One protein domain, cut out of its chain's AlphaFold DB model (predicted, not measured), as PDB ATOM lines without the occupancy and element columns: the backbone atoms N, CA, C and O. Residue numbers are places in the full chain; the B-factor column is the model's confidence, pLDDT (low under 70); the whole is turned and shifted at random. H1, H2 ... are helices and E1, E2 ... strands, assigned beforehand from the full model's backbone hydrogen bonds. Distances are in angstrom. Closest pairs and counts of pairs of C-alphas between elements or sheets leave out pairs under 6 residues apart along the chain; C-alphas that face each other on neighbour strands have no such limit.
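What this domain is: This is residues 123 to 213 of the 215 residues of an uncharacterized protein of Coriobacteriia bacterium (UniProt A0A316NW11). A strongly twisted five-stranded sheet has two helices, H2 and H3, packed over one face and steeply tilted to each other; little H1 lies off the sheet. The 91 printed residues run H1 E1 E2 H2 E3 E4 E5 H3, mixed in class. The sheet, ordered E3 E2 E1 E4 E5, is mixed: E3 and E2 are parallel, the other neighbours antiparallel. The whole is compact, with a radius of gyration of the C-alphas of 11.9 A and spans of 34 by 26 by 23 A.

Where its parts are: H1 is residues 123 to 126, from C-alpha 123 at (154.799, 147.757, 118.132). E1, residues 133 to 138, spans 16.8 A; E2 is 141 to 144. H2, residues 151 to 163, spans 18.2 A. E3 is 166 to 169; E4, 179 to 184, spans 16.6 A; E5 is 188 to 191. H3, residues 198 to 211, spans 19.4 A and ends with C-alpha 211 at (160.277, 155.486, 91.700).

How they stand to each other: E1 and E2 form a hairpin, with N 143 and O 136 2.8 A apart. E2, H2 and E3 make a strand-helix-strand unit, parallel neighbours joined through a helix, with a right-handed crossover; N 168 and O 142 are 2.8 A apart. E1 pairs with E4 through N 135 and O 181, 2.8 A. E4 and E5 form a hairpin, with N 182 and O 190 2.8 A apart. H2 and H3 are on the same face, making two layers, helices over a sheet. They touch, closest at the C-alphas of Val 156 and Phe 207, 7.3 A, at a steep tilt of 58 degrees, opposite ways. In both, every O i to N i+4 pair is within hydrogen-bond range; H1 is too short for one.

The domain as a whole: The farthest C-alphas, of Asp 126 and Leu 213, are 34.7 A apart. The printed part has no cut, and no link is long. Residues 212 to 213 have pLDDT under 70.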
ATOM      1  N   ALA A 123     154.912 146.889 116.957       87.94
ATOM      2  CA  ALA A 123     154.799 147.757 118.132       87.94
ATOM      3  C   ALA A 123     154.605 149.242 117.770       87.94
ATOM      4  O   ALA A 123     154.024 149.996 118.544       87.94
ATOM      5  N   MET A 124     155.069 149.665 116.589       89.38
ATOM      6  CA  MET A 124     154.889 151.037 116.104       89.38
ATOM      7  C   MET A 124     153.457 151.301 115.627       89.38
ATOM      8  O   MET A 124     152.994 152.434 115.723       89.38
ATOM      9  N   LEU A 125     152.733 150.263 115.178       87.00
ATOM     10  CA  LEU A 125     151.300 150.369 114.875       87.00
ATOM     11  C   LEU A 125     150.519 150.741 116.136       87.00
ATOM     12  O   LEU A 125     149.744 151.693 116.120       87.00
ATOM     13  N   ASP A 126     150.789 150.042 117.240       82.94
ATOM     14  CA  ASP A 126     150.112 150.260 118.524       82.94
ATOM     15  C   ASP A 126     150.401 151.659 119.097       82.94
ATOM     16  O   ASP A 126     149.562 152.250 119.777       82.94
ATOM     17  N   ALA A 127     151.585 152.208 118.805       83.81
ATOM     18  CA  ALA A 127     152.000 153.549 119.212       83.81
ATOM     19  C   ALA A 127     151.564 154.664 118.240       83.81
ATOM     20  O   ALA A 127     151.799 155.835 118.534       83.81
ATOM     21  N   SER A 128     150.945 154.323 117.100       81.19
ATOM     22  CA  SER A 128     150.628 155.262 116.009       81.19
ATOM     23  C   SER A 128     151.846 156.037 115.472       81.19
ATOM     24  O   SER A 128     151.707 157.145 114.957       81.19
ATOM     25  N   ASP A 129     153.041 155.451 115.569       86.38
ATOM     26  CA  ASP A 129     154.305 156.030 115.096       86.38
ATOM     27  C   ASP A 129     154.666 155.436 113.726       86.38
ATOM     28  O   ASP A 129     155.534 154.575 113.589       86.38
ATOM     29  N   VAL A 130     153.900 155.807 112.700       88.62
ATOM     30  CA  VAL A 130     153.991 155.226 111.351       88.62
ATOM     31  C   VAL A 130     154.757 156.182 110.426       88.62
ATOM     32  O   VAL A 130     154.429 157.367 110.384       88.62
ATOM     33  N   PRO A 131     155.726 155.714 109.609       86.50
ATOM     34  CA  PRO A 131     156.568 156.583 108.769       86.50
ATOM     35  C   PRO A 131     155.850 157.182 107.538       86.50
ATOM     36  O   PRO A 131     156.498 157.625 106.585       86.50
ATOM     37  N   GLY A 132     154.517 157.167 107.520       91.25
ATOM     38  CA  GLY A 132     153.682 157.586 106.402       91.25
ATOM     39  C   GLY A 132     152.219 157.186 106.589       91.25
ATOM     40  O   GLY A 132     151.763 156.936 107.701       91.25
ATOM     41  N   THR A 133     151.472 157.107 105.489       93.81
ATOM     42  CA  THR A 133     150.081 156.632 105.510       93.81
ATOM     43  C   THR A 133     150.054 155.118 105.654       93.81
ATOM     44  O   THR A 133     150.806 154.433 104.963       93.81
ATOM     45  N   LEU A 134     149.208 154.595 106.540       95.25
ATOM     46  CA  LEU A 134     149.109 153.165 106.809       95.25
ATOM     47  C   LEU A 134     148.178 152.461 105.814       95.25
ATOM     48  O   LEU A 134     147.112 152.975 105.460       95.25
ATOM     49  N   TRP A 135     148.597 151.273 105.390       96.50
ATOM     50  CA  TRP A 135     147.900 150.432 104.429       96.50
ATOM     51  C   TRP A 135     147.901 148.970 104.869       96.50
ATOM     52  O   TRP A 135     148.885 148.469 105.423       96.50
ATOM     53  N   VAL A 136     146.803 148.275 104.580       96.50
ATOM     54  CA  VAL A 136     146.641 146.844 104.861       96.50
ATOM     55  C   VAL A 136     146.167 146.122 103.608       96.50
ATOM     56  O   VAL A 136     145.164 146.507 103.014       96.50
ATOM     57  N   ALA A 137     146.857 145.056 103.218       96.25
ATOM     58  CA  ALA A 137     146.436 144.162 102.151       96.25
ATOM     59  C   ALA A 137     145.797 142.888 102.714       96.25
ATOM     60  O   ALA A 137     146.360 142.225 103.592       96.25
ATOM     61  N   LYS A 138     144.632 142.528 102.169       93.88
ATOM     62  CA  LYS A 138     143.908 141.286 102.462       93.88
ATOM     63  C   LYS A 138     143.443 140.662 101.143       93.88
ATOM     64  O   LYS A 138     142.436 141.073 100.575       93.88
ATOM     65  N   GLY A 139     144.177 139.667 100.646       90.25
ATOM     66  CA  GLY A 139     143.891 139.081  99.332       90.25
ATOM     67  C   GLY A 139     144.016 140.131  98.222       90.25
ATOM     68  O   GLY A 139     145.068 140.750  98.094       90.25
ATOM     69  N   ASP A 140     142.942 140.354  97.463       92.31
ATOM     70  CA  ASP A 140     142.911 141.320  96.352       92.31
ATOM     71  C   ASP A 140     142.404 142.721  96.765       92.31
ATOM     72  O   ASP A 140     142.092 143.563  95.917       92.31
ATOM     73  N   GLU A 141     142.313 142.987  98.069       95.06
ATOM     74  CA  GLU A 141     141.826 144.249  98.627       95.06
ATOM     75  C   GLU A 141     142.926 144.986  99.397       95.06
ATOM     76  O   GLU A 141     143.701 144.387 100.147       95.06
ATOM     77  N   LEU A 142     142.968 146.308  99.227       96.56
ATOM     78  CA  LEU A 142     143.831 147.224  99.962       96.56
ATOM     79  C   LEU A 142     142.983 148.213 100.756       96.56
ATOM     80  O   LEU A 142     142.124 148.897 100.200       96.56
ATOM     81  N   TYR A 143     143.296 148.327 102.038       95.94
ATOM     82  CA  TYR A 143     142.607 149.160 103.008       95.94
ATOM     83  C   TYR A 143     143.507 150.301 103.477       95.94
ATOM     84  O   TYR A 143     144.718 150.123 103.619       95.94
ATOM     85  N   THR A 144     142.914 151.463 103.736       95.00
ATOM     86  CA  THR A 144     143.567 152.624 104.362       95.00
ATOM     87  C   THR A 144     142.506 153.497 105.034       95.00
ATOM     88  O   THR A 144     141.426 153.662 104.475       95.00
ATOM     89  N   GLU A 145     142.774 154.069 106.208       88.88
ATOM     90  CA  GLU A 145     141.750 154.839 106.950       88.88
ATOM     91  C   GLU A 145     141.449 156.188 106.292       88.88
ATOM     92  O   GLU A 145     140.316 156.677 106.289       88.88
ATOM     93  N   ALA A 146     142.478 156.798 105.702       81.94
ATOM     94  CA  ALA A 146     142.397 158.129 105.131       81.94
ATOM     95  C   ALA A 146     143.082 158.190 103.771       81.94
ATOM     96  O   ALA A 146     144.194 157.699 103.568       81.94
ATOM     97  N   SER A 147     142.428 158.865 102.828       78.06
ATOM     98  CA  SER A 147     143.086 159.260 101.594       78.06
ATOM     99  C   SER A 147     144.120 160.345 101.871       78.06
ATOM    100  O   SER A 147     143.763 161.479 102.186       78.06
ATOM    101  N   SER A 148     145.395 160.002 101.722       88.81
ATOM    102  CA  SER A 148     146.484 160.965 101.712       88.81
ATOM    103  C   SER A 148     146.705 161.473 100.289       88.81
ATOM    104  O   SER A 148     146.697 160.715  99.320       88.81
ATOM    105  N   ASN A 149     146.896 162.785 100.151       92.06
ATOM    106  CA  ASN A 149     147.175 163.402  98.856       92.06
ATOM    107  C   ASN A 149     148.677 163.530  98.570       92.06
ATOM    108  O   ASN A 149     149.053 164.115  97.556       92.06
ATOM    109  N   HIS A 150     149.531 162.962  99.429       94.56
ATOM    110  CA  HIS A 150     150.966 162.863  99.182       94.56
ATOM    111  C   HIS A 150     151.261 162.095  97.883       94.56
ATOM    112  O   HIS A 150     150.496 161.233  97.433       94.56
ATOM    113  N   ALA A 151     152.383 162.417  97.241       94.69
ATOM    114  CA  ALA A 151     152.691 161.887  95.917       94.69
ATOM    115  C   ALA A 151     152.888 160.368  95.927       94.69
ATOM    116  O   ALA A 151     152.391 159.692  95.027       94.69
ATOM    117  N   ALA A 152     153.569 159.826  96.936       94.81
ATOM    118  CA  ALA A 152     153.737 158.388  97.103       94.81
ATOM    119  C   ALA A 152     152.390 157.678  97.310       94.81
ATOM    120  O   ALA A 152     152.138 156.664  96.662       94.81
ATOM    121  N   ASP A 153     151.496 158.236  98.131       95.31
ATOM    122  CA  ASP A 153     150.188 157.636  98.432       95.31
ATOM    123  C   ASP A 153     149.287 157.581  97.193       95.31
ATOM    124  O   ASP A 153     148.808 156.517  96.793       95.31
ATOM    125  N   THR A 154     149.148 158.710  96.493       95.19
ATOM    126  CA  THR A 154     148.396 158.750  95.230       95.19
ATOM    127  C   THR A 154     149.014 157.834  94.173       95.19
ATOM    128  O   THR A 154     148.301 157.286  93.334       95.19
ATOM    129  N   PHE A 155     150.336 157.648  94.196       95.12
ATOM    130  CA  PHE A 155     151.014 156.752  93.272       95.12
ATOM    131  C   PHE A 155     150.752 155.276  93.593       95.12
ATOM    132  O   PHE A 155     150.456 154.510  92.676       95.12
ATOM    133  N   VAL A 156     150.755 154.889  94.871       95.88
ATOM    134  CA  VAL A 156     150.344 153.545  95.309       95.88
ATOM    135  C   VAL A 156     148.893 153.264  94.927       95.88
ATOM    136  O   VAL A 156     148.609 152.177  94.432       95.88
ATOM    137  N   ARG A 157     147.983 154.241  95.047       95.31
ATOM    138  CA  ARG A 157     146.585 154.098  94.593       95.31
ATOM    139  C   ARG A 157     146.484 153.782  93.104       95.31
ATOM    140  O   ARG A 157     145.739 152.886  92.709       95.31
ATOM    141  N   ASP A 158     147.218 154.515  92.273       95.00
ATOM    142  CA  ASP A 158     147.213 154.293  90.824       95.00
ATOM    143  C   ASP A 158     147.850 152.949  90.460       95.00
ATOM    144  O   ASP A 158     147.344 152.225  89.597       95.00
ATOM    145  N   LEU A 159     148.931 152.584  91.153       95.31
ATOM    146  CA  LEU A 159     149.589 151.299  90.982       95.31
ATOM    147  C   LEU A 159     148.664 150.142  91.374       95.31
ATOM    148  O   LEU A 159     148.537 149.182  90.620       95.31
ATOM    149  N   ALA A 160     147.973 150.255  92.504       95.44
ATOM    150  CA  ALA A 160     147.041 149.249  92.985       95.44
ATOM    151  C   ALA A 160     145.904 148.992  91.989       95.44
ATOM    152  O   ALA A 160     145.664 147.847  91.610       95.44
ATOM    153  N   LYS A 161     145.285 150.067  91.480       95.44
ATOM    154  CA  LYS A 161     144.271 149.984  90.417       95.44
ATOM    155  C   LYS A 161     144.822 149.320  89.156       95.44
ATOM    156  O   LYS A 161     144.145 148.499  88.546       95.44
ATOM    157  N   THR A 162     146.055 149.653  88.774       95.75
ATOM    158  CA  THR A 162     146.725 149.068  87.600       95.75
ATOM    159  C   THR A 162     146.974 147.567  87.769       95.75
ATOM    160  O   THR A 162     146.911 146.820  86.797       95.75
ATOM    161  N   LEU A 163     147.245 147.121  88.997       94.81
ATOM    162  CA  LEU A 163     147.467 145.716  89.339       94.81
ATOM    163  C   LEU A 163     146.170 144.934  89.603       94.81
ATOM    164  O   LEU A 163     146.237 143.722  89.779       94.81
ATOM    165  N   GLY A 164     145.008 145.595  89.580       96.25
ATOM    166  CA  GLY A 164     143.703 144.959  89.764       96.25
ATOM    167  C   GLY A 164     143.236 144.846  91.216       96.25
ATOM    168  O   GLY A 164     142.258 144.147  91.463       96.25
ATOM    169  N   TYR A 165     143.886 145.530  92.160       97.06
ATOM    170  CA  TYR A 165     143.447 145.546  93.554       97.06
ATOM    171  C   TYR A 165     142.260 146.488  93.767       97.06
ATOM    172  O   TYR A 165     142.200 147.587  93.201       97.06
ATOM    173  N   THR A 166     141.342 146.081  94.641       96.19
ATOM    174  CA  THR A 166     140.232 146.928  95.091       96.19
ATOM    175  C   THR A 166     140.701 147.810  96.241       96.19
ATOM    176  O   THR A 166     141.286 147.321  97.200       96.19
ATOM    177  N   LEU A 167     140.466 149.119  96.136       95.38
ATOM    178  CA  LEU A 167     140.809 150.079  97.183       95.38
ATOM    179  C   LEU A 167     139.588 150.370  98.051       95.38
ATOM    180  O   LEU A 167     138.588 150.877  97.538       95.38
ATOM    181  N   THR A 168     139.714 150.137  99.350       94.88
ATOM    182  CA  THR A 168     138.673 150.394 100.344       94.88
ATOM    183  C   THR A 168     139.193 151.395 101.369       94.88
ATOM    184  O   THR A 168     140.300 151.255 101.885       94.88
ATOM    185  N   GLN A 169     138.407 152.437 101.644       93.25
ATOM    186  CA  GLN A 169     138.699 153.354 102.739       93.25
ATOM    187  C   GLN A 169     137.848 152.957 103.943       93.25
ATOM    188  O   GLN A 169     136.634 153.141 103.903       93.25
ATOM    189  N   ASP A 170     138.480 152.370 104.957       93.06
ATOM    190  CA  ASP A 170     137.814 151.817 106.142       93.06
ATOM    191  C   ASP A 170     138.810 151.668 107.305       93.06
ATOM    192  O   ASP A 170     140.017 151.854 107.115       93.06
ATOM    193  N   GLU A 171     138.304 151.329 108.490       89.75
ATOM    194  CA  GLU A 171     139.106 151.021 109.677       89.75
ATOM    195  C   GLU A 171     140.097 149.878 109.399       89.75
ATOM    196  O   GLU A 171     139.782 148.875 108.745       89.75
ATOM    197  N   LEU A 172     141.333 150.034 109.881       91.25
ATOM    198  CA  LEU A 172     142.399 149.080 109.594       91.25
ATOM    199  C   LEU A 172     142.407 147.921 110.585       91.25
ATOM    200  O   LEU A 172     142.802 148.036 111.741       91.25
ATOM    201  N   GLU A 173     142.057 146.746 110.078       88.19
ATOM    202  CA  GLU A 173     142.123 145.502 110.832       88.19
ATOM    203  C   GLU A 173     143.364 144.679 110.475       88.19
ATOM    204  O   GLU A 173     143.518 144.169 109.358       88.19
ATOM    205  N   PHE A 174     144.210 144.447 111.471       86.50
ATOM    206  CA  PHE A 174     145.474 143.748 111.294       86.50
ATOM    207  C   PHE A 174     145.382 142.253 111.657       86.50
ATOM    208  O   PHE A 174     145.979 141.805 112.639       86.50
ATOM    209  N   GLY A 175     144.630 141.470 110.881       80.50
ATOM    210  CA  GLY A 175     144.544 140.010 111.055       80.50
ATOM    211  C   GLY A 175     145.887 139.280 110.863       80.50
ATOM    212  O   GLY A 175     146.842 139.854 110.347       80.50
ATOM    213  N   GLU A 176     145.965 137.997 111.243       76.50
ATOM    214  CA  GLU A 176     147.215 137.207 111.171       76.50
ATOM    215  C   GLU A 176     147.779 137.056 109.748       76.50
ATOM    216  O   GLU A 176     148.987 136.928 109.578       76.50
ATOM    217  N   SER A 177     146.922 137.082 108.725       83.81
ATOM    218  CA  SER A 177     147.316 136.973 107.314       83.81
ATOM    219  C   SER A 177     147.374 138.319 106.587       83.81
ATOM    220  O   SER A 177     147.459 138.336 105.360       83.81
ATOM    221  N   ALA A 178     147.221 139.432 107.304       91.75
ATOM    222  CA  ALA A 178     147.189 140.756 106.705       91.75
ATOM    223  C   ALA A 178     148.615 141.251 106.444       91.75
ATOM    224  O   ALA A 178     149.447 141.249 107.355       91.75
ATOM    225  N   GLU A 179     148.884 141.711 105.224       96.06
ATOM    226  CA  GLU A 179     150.159 142.357 104.916       96.06
ATOM    227  C   GLU A 179     150.044 143.850 105.207       96.06
ATOM    228  O   GLU A 179     149.130 144.509 104.714       96.06
ATOM    229  N   VAL A 180     150.944 144.400 106.019       95.81
ATOM    230  CA  VAL A 180     150.841 145.784 106.492       95.81
ATOM    231  C   VAL A 180     152.044 146.575 106.007       95.81
ATOM    232  O   VAL A 180     153.175 146.090 106.036       95.81
ATOM    233  N   PHE A 181     151.817 147.800 105.548       96.31
ATOM    234  CA  PHE A 181     152.878 148.678 105.067       96.31
ATOM    235  C   PHE A 181     152.508 150.150 105.243       96.31
ATOM    236  O   PHE A 181     151.336 150.512 105.315       96.31
ATOM    237  N   ALA A 182     153.521 151.005 105.309       95.69
ATOM    238  CA  ALA A 182     153.377 152.450 105.267       95.69
ATOM    239  C   ALA A 182     153.808 152.991 103.902       95.69
ATOM    240  O   ALA A 182     154.696 152.434 103.254       95.69
ATOM    241  N   VAL A 183     153.204 154.097 103.476       95.62
ATOM    242  CA  VAL A 183     153.555 154.800 102.240       95.62
ATOM    243  C   VAL A 183     154.016 156.214 102.568       95.62
ATOM    244  O   VAL A 183     153.287 156.987 103.188       95.62
ATOM    245  N   SER A 184     155.231 156.552 102.143       93.69
ATOM    246  CA  SER A 184     155.933 157.784 102.506       93.69
ATOM    247  C   SER A 184     156.522 158.482 101.284       93.69
ATOM    248  O   SER A 184     157.110 157.835 100.414       93.69
ATOM    249  N   ASP A 185     156.434 159.814 101.229       93.44
ATOM    250  CA  ASP A 185     157.138 160.598 100.208       93.44
ATOM    251  C   ASP A 185     158.669 160.508 100.360       93.44
ATOM    252  O   ASP A 185     159.386 160.650  99.366       93.44
ATOM    253  N   GLU A 186     159.182 160.234 101.562       93.44
ATOM    254  CA  GLU A 186     160.616 160.068 101.817       93.44
ATOM    255  C   GLU A 186     161.062 158.624 101.570       93.44
ATOM    256  O   GLU A 186     162.024 158.374 100.839       93.44
ATOM    257  N   PHE A 187     160.343 157.660 102.145       92.44
ATOM    258  CA  PHE A 187     160.801 156.270 102.199       92.44
ATOM    259  C   PHE A 187     160.175 155.342 101.154       92.44
ATOM    260  O   PHE A 187     160.663 154.229 100.979       92.44
ATOM    261  N   GLY A 188     159.138 155.780 100.436       93.38
ATOM    262  CA  GLY A 188     158.380 154.916  99.534       93.38
ATOM    263  C   GLY A 188     157.480 153.945 100.300       93.38
ATOM    264  O   GLY A 188     156.845 154.339 101.278       93.38
ATOM    265  N   ILE A 189     157.408 152.691  99.847       95.31
ATOM    266  CA  ILE A 189     156.675 151.623 100.542       95.31
ATOM    267  C   ILE A 189     157.577 151.009 101.617       95.31
ATOM    268  O   ILE A 189     158.606 150.415 101.299       95.31
ATOM    269  N   VAL A 190     157.163 151.110 102.880       95.44
ATOM    270  CA  VAL A 190     157.866 150.552 104.042       95.44
ATOM    271  C   VAL A 190     157.021 149.423 104.646       95.44
ATOM    272  O   VAL A 190     156.012 149.709 105.291       95.44
ATOM    273  N   PRO A 191     157.369 148.143 104.434       95.56
ATOM    274  CA  PRO A 191     156.611 147.021 104.983       95.56
ATOM    275  C   PRO A 191     156.761 146.915 106.504       95.56
ATOM    276  O   PRO A 191     157.842 147.166 107.037       95.56
ATOM    277  N   VAL A 192     155.707 146.471 107.195       95.19
ATOM    278  CA  VAL A 192     155.801 146.064 108.601       95.19
ATOM    279  C   VAL A 192     156.499 144.712 108.686       95.19
ATOM    280  O   VAL A 192     156.079 143.734 108.054       95.19
ATOM    281  N   GLU A 193     157.532 144.641 109.519       93.31
ATOM    282  CA  GLU A 193     158.294 143.424 109.772       93.31
ATOM    283  C   GLU A 193     157.389 142.249 110.160       93.31
ATOM    284  O   GLU A 193     156.493 142.359 110.997       93.31
ATOM    285  N   GLY A 194     157.636 141.099 109.530       90.81
ATOM    286  CA  GLY A 194     156.882 139.871 109.780       90.81
ATOM    287  C   GLY A 194     155.498 139.811 109.130       90.81
ATOM    288  O   GLY A 194     154.841 138.785 109.264       90.81
ATOM    289  N   THR A 195     155.064 140.854 108.409       92.94
ATOM    290  CA  THR A 195     153.766 140.863 107.703       92.94
ATOM    291  C   THR A 195     153.891 140.869 106.178       92.94
ATOM    292  O   THR A 195     152.893 140.753 105.480       92.94
ATOM    293  N   THR A 196     155.104 140.992 105.632       92.44
ATOM    294  CA  THR A 196     155.323 141.029 104.180       92.44
ATOM    295  C   THR A 196     154.866 139.738 103.503       92.44
ATOM    296  O   THR A 196     155.319 138.648 103.861       92.44
ATOM    297  N   GLY A 197     154.044 139.864 102.464       93.94
ATOM    298  CA  GLY A 197     153.617 138.763 101.609       93.94
ATOM    299  C   GLY A 197     153.644 139.140 100.121       93.94
ATOM    300  O   GLY A 197     154.382 140.051  99.714       93.94
ATOM    301  N   PRO A 198     152.914 138.400  99.267       95.19
ATOM    302  CA  PRO A 198     152.928 138.608  97.824       95.19
ATOM    303  C   PRO A 198     152.466 140.000  97.380       95.19
ATOM    304  O   PRO A 198     153.026 140.532  96.417       95.19
ATOM    305  N   VAL A 199     151.474 140.594  98.051       95.69
ATOM    306  CA  VAL A 199     150.886 141.874  97.628       95.69
ATOM    307  C   VAL A 199     151.869 143.013  97.851       95.69
ATOM    308  O   VAL A 199     152.176 143.753  96.913       95.69
ATOM    309  N   VAL A 200     152.418 143.120  99.060       95.94
ATOM    310  CA  VAL A 200     153.399 144.145  99.422       95.94
ATOM    311  C   VAL A 200     154.673 143.965  98.614       95.94
ATOM    312  O   VAL A 200     155.165 144.939  98.054       95.94
ATOM    313  N   THR A 201     155.150 142.727  98.437       95.44
ATOM    314  CA  THR A 201     156.310 142.448  97.570       95.44
ATOM    315  C   THR A 201     156.073 142.974  96.158       95.44
ATOM    316  O   THR A 201     156.910 143.685  95.599       95.44
ATOM    317  N   LYS A 202     154.903 142.674  95.580       95.44
ATOM    318  CA  LYS A 202     154.574 143.090  94.218       95.44
ATOM    319  C   LYS A 202     154.451 144.606  94.088       95.44
ATOM    320  O   LYS A 202     154.942 145.173  93.109       95.44
ATOM    321  N   LEU A 203     153.790 145.249  95.049       95.94
ATOM    322  CA  LEU A 203     153.649 146.700  95.093       95.94
ATOM    323  C   LEU A 203     155.015 147.373  95.230       95.94
ATOM    324  O   LEU A 203     155.311 148.243  94.418       95.94
ATOM    325  N   SER A 204     155.860 146.934  96.166       94.62
ATOM    326  CA  SER A 204     157.220 147.451  96.356       94.62
ATOM    327  C   SER A 204     158.064 147.314  95.092       94.62
ATOM    328  O   SER A 204     158.624 148.302  94.635       94.62
ATOM    329  N   GLU A 205     158.085 146.147  94.441       93.81
ATOM    330  CA  GLU A 205     158.843 145.960  93.196       93.81
ATOM    331  C   GLU A 205     158.397 146.909  92.077       93.81
ATOM    332  O   GLU A 205     159.218 147.456  91.332       93.81
ATOM    333  N   CYS A 206     157.085 147.074  91.901       93.00
ATOM    334  CA  CYS A 206     156.538 147.957  90.879       93.00
ATOM    335  C   CYS A 206     156.767 149.431  91.227       93.00
ATOM    336  O   CYS A 206     157.112 150.218  90.342       93.00
ATOM    337  N   PHE A 207     156.597 149.783  92.498       93.12
ATOM    338  CA  PHE A 207     156.849 151.113  93.018       93.12
ATOM    339  C   PHE A 207     158.313 151.478  92.817       93.12
ATOM    340  O   PHE A 207     158.575 152.465  92.148       93.12
ATOM    341  N   ASP A 208     159.257 150.652  93.267       89.50
ATOM    342  CA  ASP A 208     160.696 150.907  93.168       89.50
ATOM    343  C   ASP A 208     161.159 151.059  91.728       89.50
ATOM    344  O   ASP A 208     161.938 151.965  91.428       89.50
ATOM    345  N   ARG A 209     160.648 150.230  90.807       85.19
ATOM    346  CA  ARG A 209     160.940 150.393  89.376       85.19
ATOM    347  C   ARG A 209     160.561 151.787  88.908       85.19
ATOM    348  O   ARG A 209     161.381 152.446  88.295       85.19
ATOM    349  N   LEU A 210     159.346 152.232  89.201       76.94
ATOM    350  CA  LEU A 210     158.811 153.506  88.721       76.94
ATOM    351  C   LEU A 210     159.316 154.718  89.528       76.94
ATOM    352  O   LEU A 210     159.416 155.816  88.988       76.94
ATOM    353  N   TRP A 211     159.676 154.511  90.794       76.88
ATOM    354  CA  TRP A 211     160.277 155.486  91.700       76.88
ATOM    355  C   TRP A 211     161.713 155.786  91.279       76.88
ATOM    356  O   TRP A 211     162.100 156.945  91.198       76.88
ATOM    357  N   SER A 212     162.475 154.753  90.915       68.56
ATOM    358  CA  SER A 212     163.860 154.853  90.442       68.56
ATOM    359  C   SER A 212     164.003 155.035  88.928       68.56
ATOM    360  O   SER A 212     165.130 155.001  88.435       68.56
ATOM    361  N   LEU A 213     162.909 155.234  88.174       52.75
ATOM    362  CA  LEU A 213     162.967 155.459  86.725       52.75
ATOM    363  C   LEU A 213     163.619 156.818  86.408       52.75
ATOM    364  O   LEU A 213     162.953 157.800  86.106       52.75
TER     365      LEU A 213